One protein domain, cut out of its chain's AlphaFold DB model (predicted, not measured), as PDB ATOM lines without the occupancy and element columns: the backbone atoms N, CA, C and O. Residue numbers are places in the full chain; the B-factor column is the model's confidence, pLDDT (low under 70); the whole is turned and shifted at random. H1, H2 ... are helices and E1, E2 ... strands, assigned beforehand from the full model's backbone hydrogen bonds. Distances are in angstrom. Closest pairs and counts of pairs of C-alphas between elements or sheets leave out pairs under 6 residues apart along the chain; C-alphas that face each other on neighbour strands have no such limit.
ATOM      1  N   GLY A  29     159.204 175.700 201.968       75.31
ATOM      2  CA  GLY A  29     159.856 174.429 201.634       75.31
ATOM      3  C   GLY A  29     159.136 173.572 200.587       75.31
ATOM      4  O   GLY A  29     159.657 172.511 200.228       75.31
ATOM      5  N   SER A  30     157.983 174.013 200.081       78.56
ATOM      6  CA  SER A  30     157.179 173.276 199.098       78.56
ATOM      7  C   SER A  30     156.998 174.061 197.801       78.56
ATOM      8  O   SER A  30     157.031 175.292 197.785       78.56
ATOM      9  N   ILE A  31     156.805 173.329 196.705       80.75
ATOM     10  CA  ILE A  31     156.395 173.897 195.422       80.75
ATOM     11  C   ILE A  31     154.882 173.745 195.332       80.75
ATOM     12  O   ILE A  31     154.366 172.629 195.377       80.75
ATOM     13  N   TYR A  32     154.184 174.864 195.185       80.44
ATOM     14  CA  TYR A  32     152.743 174.887 194.994       80.44
ATOM     15  C   TYR A  32     152.432 175.163 193.528       80.44
ATOM     16  O   TYR A  32     153.022 176.055 192.922       80.44
ATOM     17  N   ALA A  33     151.500 174.410 192.952       80.81
ATOM     18  CA  ALA A  33     151.000 174.651 191.607       80.81
ATOM     19  C   ALA A  33     149.490 174.867 191.675       80.81
ATOM     20  O   ALA A  33     148.739 173.982 192.080       80.81
ATOM     21  N   PHE A  34     149.052 176.050 191.260       79.62
ATOM     22  CA  PHE A  34     147.646 176.419 191.209       79.62
ATOM     23  C   PHE A  34     147.213 176.488 189.753       79.62
ATOM     24  O   PHE A  34     147.850 177.156 188.935       79.62
ATOM     25  N   LYS A  35     146.115 175.812 189.415       76.25
ATOM     26  CA  LYS A  35     145.472 175.968 188.110       76.25
ATOM     27  C   LYS A  35     144.385 177.029 188.234       76.25
ATOM     28  O   LYS A  35     143.408 176.824 188.947       76.25
ATOM     29  N   HIS A  36     144.551 178.141 187.528       74.62
ATOM     30  CA  HIS A  36     143.542 179.190 187.436       74.62
ATOM     31  C   HIS A  36     143.202 179.425 185.960       74.62
ATOM     32  O   HIS A  36     144.064 179.814 185.170       74.62
ATOM     33  N   ALA A  37     141.952 179.130 185.585       78.12
ATOM     34  CA  ALA A  37     141.522 178.998 184.191       78.12
ATOM     35  C   ALA A  37     142.461 178.060 183.391       78.12
ATOM     36  O   ALA A  37     142.714 176.929 183.817       78.12
ATOM     37  N   ASP A  38     143.012 178.538 182.271       79.94
ATOM     38  CA  ASP A  38     143.940 177.798 181.400       79.94
ATOM     39  C   ASP A  38     145.422 178.024 181.740       79.94
ATOM     40  O   ASP A  38     146.310 177.648 180.971       79.94
ATOM     41  N   ARG A  39     145.732 178.643 182.887       71.75
ATOM     42  CA  ARG A  39     147.115 178.911 183.303       71.75
ATOM     43  C   ARG A  39     147.450 178.152 184.579       71.75
ATOM     44  O   ARG A  39     146.717 178.192 185.565       71.75
ATOM     45  N   VAL A  40     148.596 177.478 184.561       80.75
ATOM     46  CA  VAL A  40     149.217 176.925 185.766       80.75
ATOM     47  C   VAL A  40     150.189 177.967 186.299       80.75
ATOM     48  O   VAL A  40     151.101 178.388 185.590       80.75
ATOM     49  N   THR A  41     149.976 178.393 187.539       80.88
ATOM     50  CA  THR A  41     150.896 179.263 188.269       80.88
ATOM     51  C   THR A  41     151.638 178.415 189.284       80.88
ATOM     52  O   THR A  41     151.020 177.799 190.151       80.88
ATOM     53  N   GLN A  42     152.959 178.378 189.167       83.56
ATOM     54  CA  GLN A  42     153.830 177.710 190.122       83.56
ATOM     55  C   GLN A  42     154.413 178.751 191.076       83.56
ATOM     56  O   GLN A  42     154.993 179.742 190.635       83.56
ATOM     57  N   ILE A  43     154.265 178.519 192.377       79.69
ATOM     58  CA  ILE A  43     154.908 179.299 193.432       79.69
ATOM     59  C   ILE A  43     155.917 178.377 194.111       79.69
ATOM     60  O   ILE A  43     155.550 177.393 194.754       79.69
ATOM     61  N   ASP A  44     157.197 178.683 193.928       79.38
ATOM     62  CA  ASP A  44     158.294 177.949 194.546       79.38
ATOM     63  C   ASP A  44     158.694 178.624 195.862       79.38
ATOM     64  O   ASP A  44     159.317 179.688 195.866       79.38
ATOM     65  N   LEU A  45     158.325 178.000 196.983       78.12
ATOM     66  CA  LEU A  45     158.688 178.461 198.320       78.12
ATOM     67  C   LEU A  45     159.832 177.650 198.930       78.12
ATOM     68  O   LEU A  45     159.970 177.626 200.149       78.12
ATOM     69  N   THR A  46     160.649 176.965 198.126       73.62
ATOM     70  CA  THR A  46     161.710 176.087 198.634       73.62
ATOM     71  C   THR A  46     162.853 176.860 199.294       73.62
ATOM     72  O   THR A  46     162.853 177.006 200.507       73.62
ATOM     73  N   ASP A  47     163.836 177.370 198.553       69.75
ATOM     74  CA  ASP A  47     165.090 177.818 199.184       69.75
ATOM     75  C   ASP A  47     165.053 179.249 199.749       69.75
ATOM     76  O   ASP A  47     165.652 179.513 200.788       69.75
ATOM     77  N   LYS A  48     164.342 180.190 199.111       71.75
ATOM     78  CA  LYS A  48     164.341 181.616 199.523       71.75
ATOM     79  C   LYS A  48     163.420 181.934 200.701       71.75
ATOM     80  O   LYS A  48     163.503 183.024 201.259       71.75
ATOM     81  N   HIS A  49     162.528 181.008 201.039       75.19
ATOM     82  CA  HIS A  49     161.481 181.210 202.039       75.19
ATOM     83  C   HIS A  49     161.688 180.353 203.295       75.19
ATOM     84  O   HIS A  49     160.936 180.487 204.258       75.19
ATOM     85  N   LEU A  50     162.721 179.504 203.316       78.81
ATOM     86  CA  LEU A  50     163.124 178.749 204.498       78.81
ATOM     87  C   LEU A  50     164.076 179.568 205.392       78.81
ATOM     88  O   LEU A  50     164.860 180.367 204.880       78.81
ATOM     89  N   PRO A  51     164.094 179.325 206.721       79.94
ATOM     90  CA  PRO A  51     165.058 179.954 207.633       79.94
ATOM     91  C   PRO A  51     166.526 179.644 207.301       79.94
ATOM     92  O   PRO A  51     167.423 180.397 207.670       79.94
ATOM     93  N   GLN A  52     166.771 178.515 206.632       79.88
ATOM     94  CA  GLN A  52     168.085 178.076 206.173       79.88
ATOM     95  C   GLN A  52     167.945 177.282 204.865       79.88
ATOM     96  O   GLN A  52     166.938 176.588 204.688       79.88
ATOM     97  N   PRO A  53     168.937 177.347 203.959       84.00
ATOM     98  CA  PRO A  53     168.891 176.614 202.698       84.00
ATOM     99  C   PRO A  53     168.922 175.099 202.934       84.00
ATOM    100  O   PRO A  53     169.556 174.618 203.876       84.00
ATOM    101  N   ARG A  54     168.278 174.328 202.047       83.94
ATOM    102  CA  ARG A  54     168.207 172.856 202.159       83.94
ATOM    103  C   ARG A  54     169.547 172.161 201.943       83.94
ATOM    104  O   ARG A  54     169.768 171.062 202.444       83.94
ATOM    105  N   ARG A  55     170.430 172.789 201.173       85.75
ATOM    106  CA  ARG A  55     171.765 172.290 200.843       85.75
ATOM    107  C   ARG A  55     172.731 173.456 200.687       85.75
ATOM    108  O   ARG A  55     172.323 174.582 200.419       85.75
ATOM    109  N   LYS A  56     174.022 173.179 200.859       88.81
ATOM    110  CA  LYS A  56     175.085 174.164 200.628       88.81
ATOM    111  C   LYS A  56     175.221 174.409 199.122       88.81
ATOM    112  O   LYS A  56     175.194 173.449 198.355       88.81
ATOM    113  N   THR A  57     175.370 175.668 198.724       90.69
ATOM    114  CA  THR A  57     175.567 176.103 197.333       90.69
ATOM    115  C   THR A  57     176.458 177.342 197.298       90.69
ATOM    116  O   THR A  57     176.679 177.994 198.324       90.69
ATOM    117  N   GLY A  58     176.964 177.682 196.115       91.56
ATOM    118  CA  GLY A  58     177.677 178.931 195.866       91.56
ATOM    119  C   GLY A  58     179.132 178.728 195.470       91.56
ATOM    120  O   GLY A  58     179.689 177.637 195.569       91.56
ATOM    121  N   ARG A  59     179.752 179.817 195.011       96.00
ATOM    122  CA  ARG A  59     181.131 179.838 194.525       96.00
ATOM    123  C   ARG A  59     181.994 180.724 195.412       96.00
ATOM    124  O   ARG A  59     181.760 181.926 195.502       96.00
ATOM    125  N   ILE A  60     182.997 180.125 196.038       96.38
ATOM    126  CA  ILE A  60     183.945 180.796 196.921       96.38
ATOM    127  C   ILE A  60     185.268 180.901 196.172       96.38
ATOM    128  O   ILE A  60     185.750 179.905 195.642       96.38
ATOM    129  N   VAL A  61     185.845 182.099 196.116       95.06
ATOM    130  CA  VAL A  61     187.161 182.336 195.511       95.06
ATOM    131  C   VAL A  61     188.126 182.750 196.613       95.06
ATOM    132  O   VAL A  61     187.790 183.600 197.434       95.06
ATOM    133  N   VAL A  62     189.293 182.121 196.648       92.25
ATOM    134  CA  VAL A  62     190.379 182.394 197.592       92.25
ATOM    135  C   VAL A  62     191.685 182.571 196.829       92.25
ATOM    136  O   VAL A  62     191.849 182.007 195.747       92.25
ATOM    137  N   ASP A  63     192.620 183.314 197.413       87.19
ATOM    138  CA  ASP A  63     193.899 183.647 196.772       87.19
ATOM    139  C   ASP A  63     195.103 182.946 197.428       87.19
ATOM    140  O   ASP A  63     196.235 183.112 196.980       87.19
ATOM    141  N   ASP A  64     194.879 182.166 198.493       84.31
ATOM    142  CA  ASP A  64     195.929 181.467 199.238       84.31
ATOM    143  C   ASP A  64     195.583 179.996 199.521       84.31
ATOM    144  O   ASP A  64     194.421 179.614 199.726       84.31
ATOM    145  N   TYR A  72     188.084 173.674 202.134       95.62
ATOM    146  CA  TYR A  72     187.958 172.316 201.615       95.62
ATOM    147  C   TYR A  72     187.748 171.315 202.754       95.62
ATOM    148  O   TYR A  72     186.743 170.621 202.775       95.62
ATOM    149  N   LYS A  73     188.606 171.311 203.783       94.88
ATOM    150  CA  LYS A  73     188.459 170.408 204.943       94.88
ATOM    151  C   LYS A  73     187.134 170.573 205.685       94.88
ATOM    152  O   LYS A  73     186.626 169.609 206.245       94.88
ATOM    153  N   LYS A  74     186.594 171.791 205.731       94.62
ATOM    154  CA  LYS A  74     185.336 172.084 206.426       94.62
ATOM    155  C   LYS A  74     184.102 171.604 205.654       94.62
ATOM    156  O   LYS A  74     183.070 171.340 206.273       94.62
ATOM    157  N   HIS A  75     184.169 171.559 204.325       94.44
ATOM    158  CA  HIS A  75     182.986 171.397 203.478       94.44
ATOM    159  C   HIS A  75     183.024 170.202 202.524       94.44
ATOM    160  O   HIS A  75     181.953 169.827 202.055       94.44
ATOM    161  N   ALA A  76     184.195 169.625 202.258       93.56
ATOM    162  CA  ALA A  76     184.349 168.468 201.391       93.56
ATOM    163  C   ALA A  76     183.802 167.187 202.032       93.56
ATOM    164  O   ALA A  76     183.770 167.034 203.256       93.56
ATOM    165  N   ASP A  77     183.417 166.258 201.170       90.81
ATOM    166  CA  ASP A  77     183.019 164.893 201.488       90.81
ATOM    167  C   ASP A  77     183.732 163.898 200.554       90.81
ATOM    168  O   ASP A  77     184.631 164.268 199.797       90.81
ATOM    169  N   SER A  78     183.371 162.616 200.634       88.12
ATOM    170  CA  SER A  78     183.972 161.556 199.814       88.12
ATOM    171  C   SER A  78     183.718 161.703 198.313       88.12
ATOM    172  O   SER A  78     184.450 161.104 197.534       88.12
ATOM    173  N   GLY A  79     182.698 162.467 197.915       88.56
ATOM    174  CA  GLY A  79     182.359 162.739 196.518       88.56
ATOM    175  C   GLY A  79     182.874 164.089 196.023       88.56
ATOM    176  O   GLY A  79     182.484 164.523 194.948       88.56
ATOM    177  N   SER A  80     183.698 164.801 196.798       93.31
ATOM    178  CA  SER A  80     184.305 166.057 196.353       93.31
ATOM    179  C   SER A  80     185.436 165.813 195.358       93.31
ATOM    180  O   SER A  80     186.307 164.974 195.580       93.31
ATOM    181  N   GLU A  81     185.480 166.620 194.303       93.94
ATOM    182  CA  GLU A  81     186.492 166.522 193.251       93.94
ATOM    183  C   GLU A  81     187.298 167.812 193.139       93.94
ATOM    184  O   GLU A  81     186.779 168.904 193.369       93.94
ATOM    185  N   THR A  82     188.579 167.702 192.779       94.88
ATOM    186  CA  THR A  82     189.470 168.853 192.586       94.88
ATOM    187  C   THR A  82     190.142 168.798 191.225       94.88
ATOM    188  O   THR A  82     190.723 167.788 190.838       94.88
ATOM    189  N   TYR A  83     190.112 169.929 190.534       92.62
ATOM    190  CA  TYR A  83     190.617 170.125 189.187       92.62
ATOM    191  C   TYR A  83     191.693 171.205 189.186       92.62
ATOM    192  O   TYR A  83     191.534 172.246 189.827       92.62
ATOM    193  N   VAL A  84     192.772 170.991 188.435       89.69
ATOM    194  CA  VAL A  84     193.867 171.958 188.293       89.69
ATOM    195  C   VAL A  84     193.942 172.423 186.845       89.69
ATOM    196  O   VAL A  84     194.076 171.615 185.932       89.69
ATOM    197  N   ALA A  93     187.856 173.144 193.276       96.50
ATOM    198  CA  ALA A  93     187.191 172.057 193.964       96.50
ATOM    199  C   ALA A  93     185.673 172.181 193.800       96.50
ATOM    200  O   ALA A  93     185.094 173.232 194.079       96.50
ATOM    201  N   ILE A  94     185.033 171.101 193.370       96.56
ATOM    202  CA  ILE A  94     183.581 170.953 193.349       96.56
ATOM    203  C   ILE A  94     183.224 170.064 194.538       96.56
ATOM    204  O   ILE A  94     183.505 168.868 194.552       96.56
ATOM    205  N   LEU A  95     182.651 170.672 195.573       95.75
ATOM    206  CA  LEU A  95     182.449 170.026 196.873       95.75
ATOM    207  C   LEU A  95     181.253 169.069 196.871       95.75
ATOM    208  O   LEU A  95     181.186 168.151 197.678       95.75
ATOM    209  N   ASN A  96     180.316 169.272 195.950       93.25
ATOM    210  CA  ASN A  96     179.187 168.387 195.696       93.25
ATOM    211  C   ASN A  96     179.213 167.850 194.258       93.25
ATOM    212  O   ASN A  96     178.201 167.915 193.552       93.25
ATOM    213  N   ALA A  97     180.387 167.381 193.827       91.94
ATOM    214  CA  ALA A  97     180.555 166.700 192.549       91.94
ATOM    215  C   ALA A  97     179.818 165.357 192.538       91.94
ATOM    216  O   ALA A  97     179.395 164.863 193.583       91.94
ATOM    217  N   HIS A  98     179.608 164.816 191.340       89.38
ATOM    218  CA  HIS A  98     178.950 163.527 191.153       89.38
ATOM    219  C   HIS A  98     179.730 162.426 191.876       89.38
ATOM    220  O   HIS A  98     180.957 162.437 191.911       89.38
ATOM    221  N   GLU A  99     179.016 161.470 192.458       84.62
ATOM    222  CA  GLU A  99     179.645 160.274 193.005       84.62
ATOM    223  C   GLU A  99     179.808 159.229 191.895       84.62
ATOM    224  O   GLU A  99     179.045 159.195 190.926       84.62
ATOM    225  N   ALA A 100     180.817 158.367 192.018       76.88
ATOM    226  CA  ALA A 100     181.008 157.287 191.060       76.88
ATOM    227  C   ALA A 100     179.811 156.332 191.116       76.88
ATOM    228  O   ALA A 100     179.518 155.775 192.178       76.88
ATOM    229  N   THR A 101     179.149 156.113 189.979       71.69
ATOM    230  CA  THR A 101     178.115 155.085 189.859       71.69
ATOM    231  C   THR A 101     178.751 153.738 190.221       71.69
ATOM    232  O   THR A 101     179.760 153.359 189.614       71.69
ATOM    233  N   PRO A 102     178.241 153.005 191.230       68.25
ATOM    234  CA  PRO A 102     178.748 151.677 191.537       68.25
ATOM    235  C   PRO A 102     178.668 150.805 190.280       68.25
ATOM    236  O   PRO A 102     177.702 150.913 189.531       68.25
ATOM    237  N   ARG A 114     174.946 164.546 191.471       89.31
ATOM    238  CA  ARG A 114     174.885 165.692 192.390       89.31
ATOM    239  C   ARG A 114     174.921 167.001 191.595       89.31
ATOM    240  O   ARG A 114     175.145 167.007 190.391       89.31
ATOM    241  N   TRP A 115     174.638 168.123 192.254       89.25
ATOM    242  CA  TRP A 115     174.381 169.403 191.576       89.25
ATOM    243  C   TRP A 115     175.633 170.142 191.081       89.25
ATOM    244  O   TRP A 115     175.505 171.015 190.226       89.25
ATOM    245  N   GLY A 116     176.821 169.860 191.629       91.94
ATOM    246  CA  GLY A 116     178.081 170.500 191.213       91.94
ATOM    247  C   GLY A 116     178.156 172.027 191.403       91.94
ATOM    248  O   GLY A 116     179.006 172.699 190.811       91.94
ATOM    249  N   ASP A 117     177.262 172.601 192.207       93.38
ATOM    250  CA  ASP A 117     177.057 174.046 192.368       93.38
ATOM    251  C   ASP A 117     177.628 174.629 193.673       93.38
ATOM    252  O   ASP A 117     177.497 175.831 193.923       93.38
ATOM    253  N   HIS A 118     178.280 173.809 194.503       96.12
ATOM    254  CA  HIS A 118     179.100 174.266 195.622       96.12
ATOM    255  C   HIS A 118     180.576 174.181 195.229       96.12
ATOM    256  O   HIS A 118     181.192 173.117 195.243       96.12
ATOM    257  N   GLN A 119     181.137 175.325 194.851       96.94
ATOM    258  CA  GLN A 119     182.456 175.430 194.241       96.94
ATOM    259  C   GLN A 119     183.408 176.236 195.123       96.94
ATOM    260  O   GLN A 119     183.060 177.298 195.643       96.94
ATOM    261  N   LEU A 120     184.643 175.763 195.228       97.12
ATOM    262  CA  LEU A 120     185.762 176.463 195.837       97.12
ATOM    263  C   LEU A 120     186.854 176.645 194.782       97.12
ATOM    264  O   LEU A 120     187.319 175.680 194.190       97.12
ATOM    265  N   VAL A 121     187.287 177.876 194.558       96.31
ATOM    266  CA  VAL A 121     188.290 178.222 193.553       96.31
ATOM    267  C   VAL A 121     189.475 178.881 194.243       96.31
ATOM    268  O   VAL A 121     189.321 179.947 194.826       96.31
ATOM    269  N   LEU A 122     190.657 178.279 194.145       93.19
ATOM    270  CA  LEU A 122     191.923 178.949 194.420       93.19
ATOM    271  C   LEU A 122     192.415 179.607 193.135       93.19
ATOM    272  O   LEU A 122     192.604 178.937 192.118       93.19
ATOM    273  N   ASN A 123     192.626 180.914 193.196       90.44
ATOM    274  CA  ASN A 123     193.202 181.693 192.118       90.44
ATOM    275  C   ASN A 123     194.623 182.103 192.514       90.44
ATOM    276  O   ASN A 123     194.805 182.927 193.406       90.44
ATOM    277  N   LEU A 124     195.637 181.530 191.863       84.00
ATOM    278  CA  LEU A 124     197.028 181.891 192.121       84.00
ATOM    279  C   LEU A 124     197.310 183.251 191.479       84.00
ATOM    280  O   LEU A 124     197.679 183.356 190.308       84.00
TER     281      LEU A 124
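Overview. This is residues 29 to 64, 72 to 84, 93 to 102 and 114 to 124 of the 294 residues of the protein "DUF2303 family protein" of Streptomycetaceae bacterium (UniProt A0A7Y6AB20). A two-stranded hairpin, E1 and E2, makes an arm at one end of the domain, and the link of residues 45 to 57 joins it to a small body at the other end. In the body the parallel pair E3 and E5 is widened on the E5 side by residues 93 to 94 and then E4, each joined through a short pairing, with the short helix H1 near E5. The printed part has 70 residues with one named helix and five named strands, in the order E1, E2, E3, H1, E4, E5; the class is mostly strand, though under half of the residues, 31, are in named elements. The two sheets are E1 beside E2, antiparallel, and E3 beside E5, parallel. The whole is extended, with a radius of gyration of the C-alphas of 17.4 A and spans of 55 by 33 by 21 A.

Along the chain. E1, residues 31 to 36, begins at C-alpha 31 (156.395, 173.897, 195.422) and is 16.0 A long; E2, residues 39 to 44, is 15.9 A long. E3, residues 58 to 62, measures 13.3 A from C-alpha 58 (177.677, 178.931, 195.866). E5, residues 118 to 123, runs 16.3 A to C-alpha 123 (193.202, 181.693, 192.118). H1, residues 72 to 75, measures 5.4 A, and E4, residues 81 to 84, 10.4 A.

Arrangement. E1 and E2 are a hairpin, antiparallel at 159 degrees, with N 34 and O 41 at 2.9 A and N 41 and O 34 at 2.8 A, within hydrogen-bond range. E3 and E5 are parallel at 19 degrees, with N 60 and O 119 at 2.9 A and N 121 and O 60 at 2.8 A, within hydrogen-bond range. E4 pairs with no named strand; its residues 81 to 82 pair antiparallel with residues 93 to 94, which pair antiparallel with residues 119 to 120 of E5. E4 and E5 are near each other, with 7 pairs of C-alphas within 10 A. H1 and E5 have 1 pair of C-alphas within 8 A, the closest being Tyr 72 and Leu 120 at 7.4 A. H1 is too short for an O i to N i+4 pair; its 1 O i to N i+3 pair is within range. E1 and E3 are apart, as are E2 and E5.

Size, cuts and confidence. The C-alphas of Ala 37 and Asp 64, the two farthest apart, are 56.5 A from each other, and residues 35 to 40 stand free. Three cuts leave out residues 65 to 71, 85 to 92 and 103 to 113, with C-alpha gaps of 12.4 A, 8.8 A and 14.6 A. The link E2 to E3 is long, with 13 residues; E1 to E2 and H1 to E4 are tight. The mean pLDDT of the printed part is 86.2, and residues 47 and 102 are under 70.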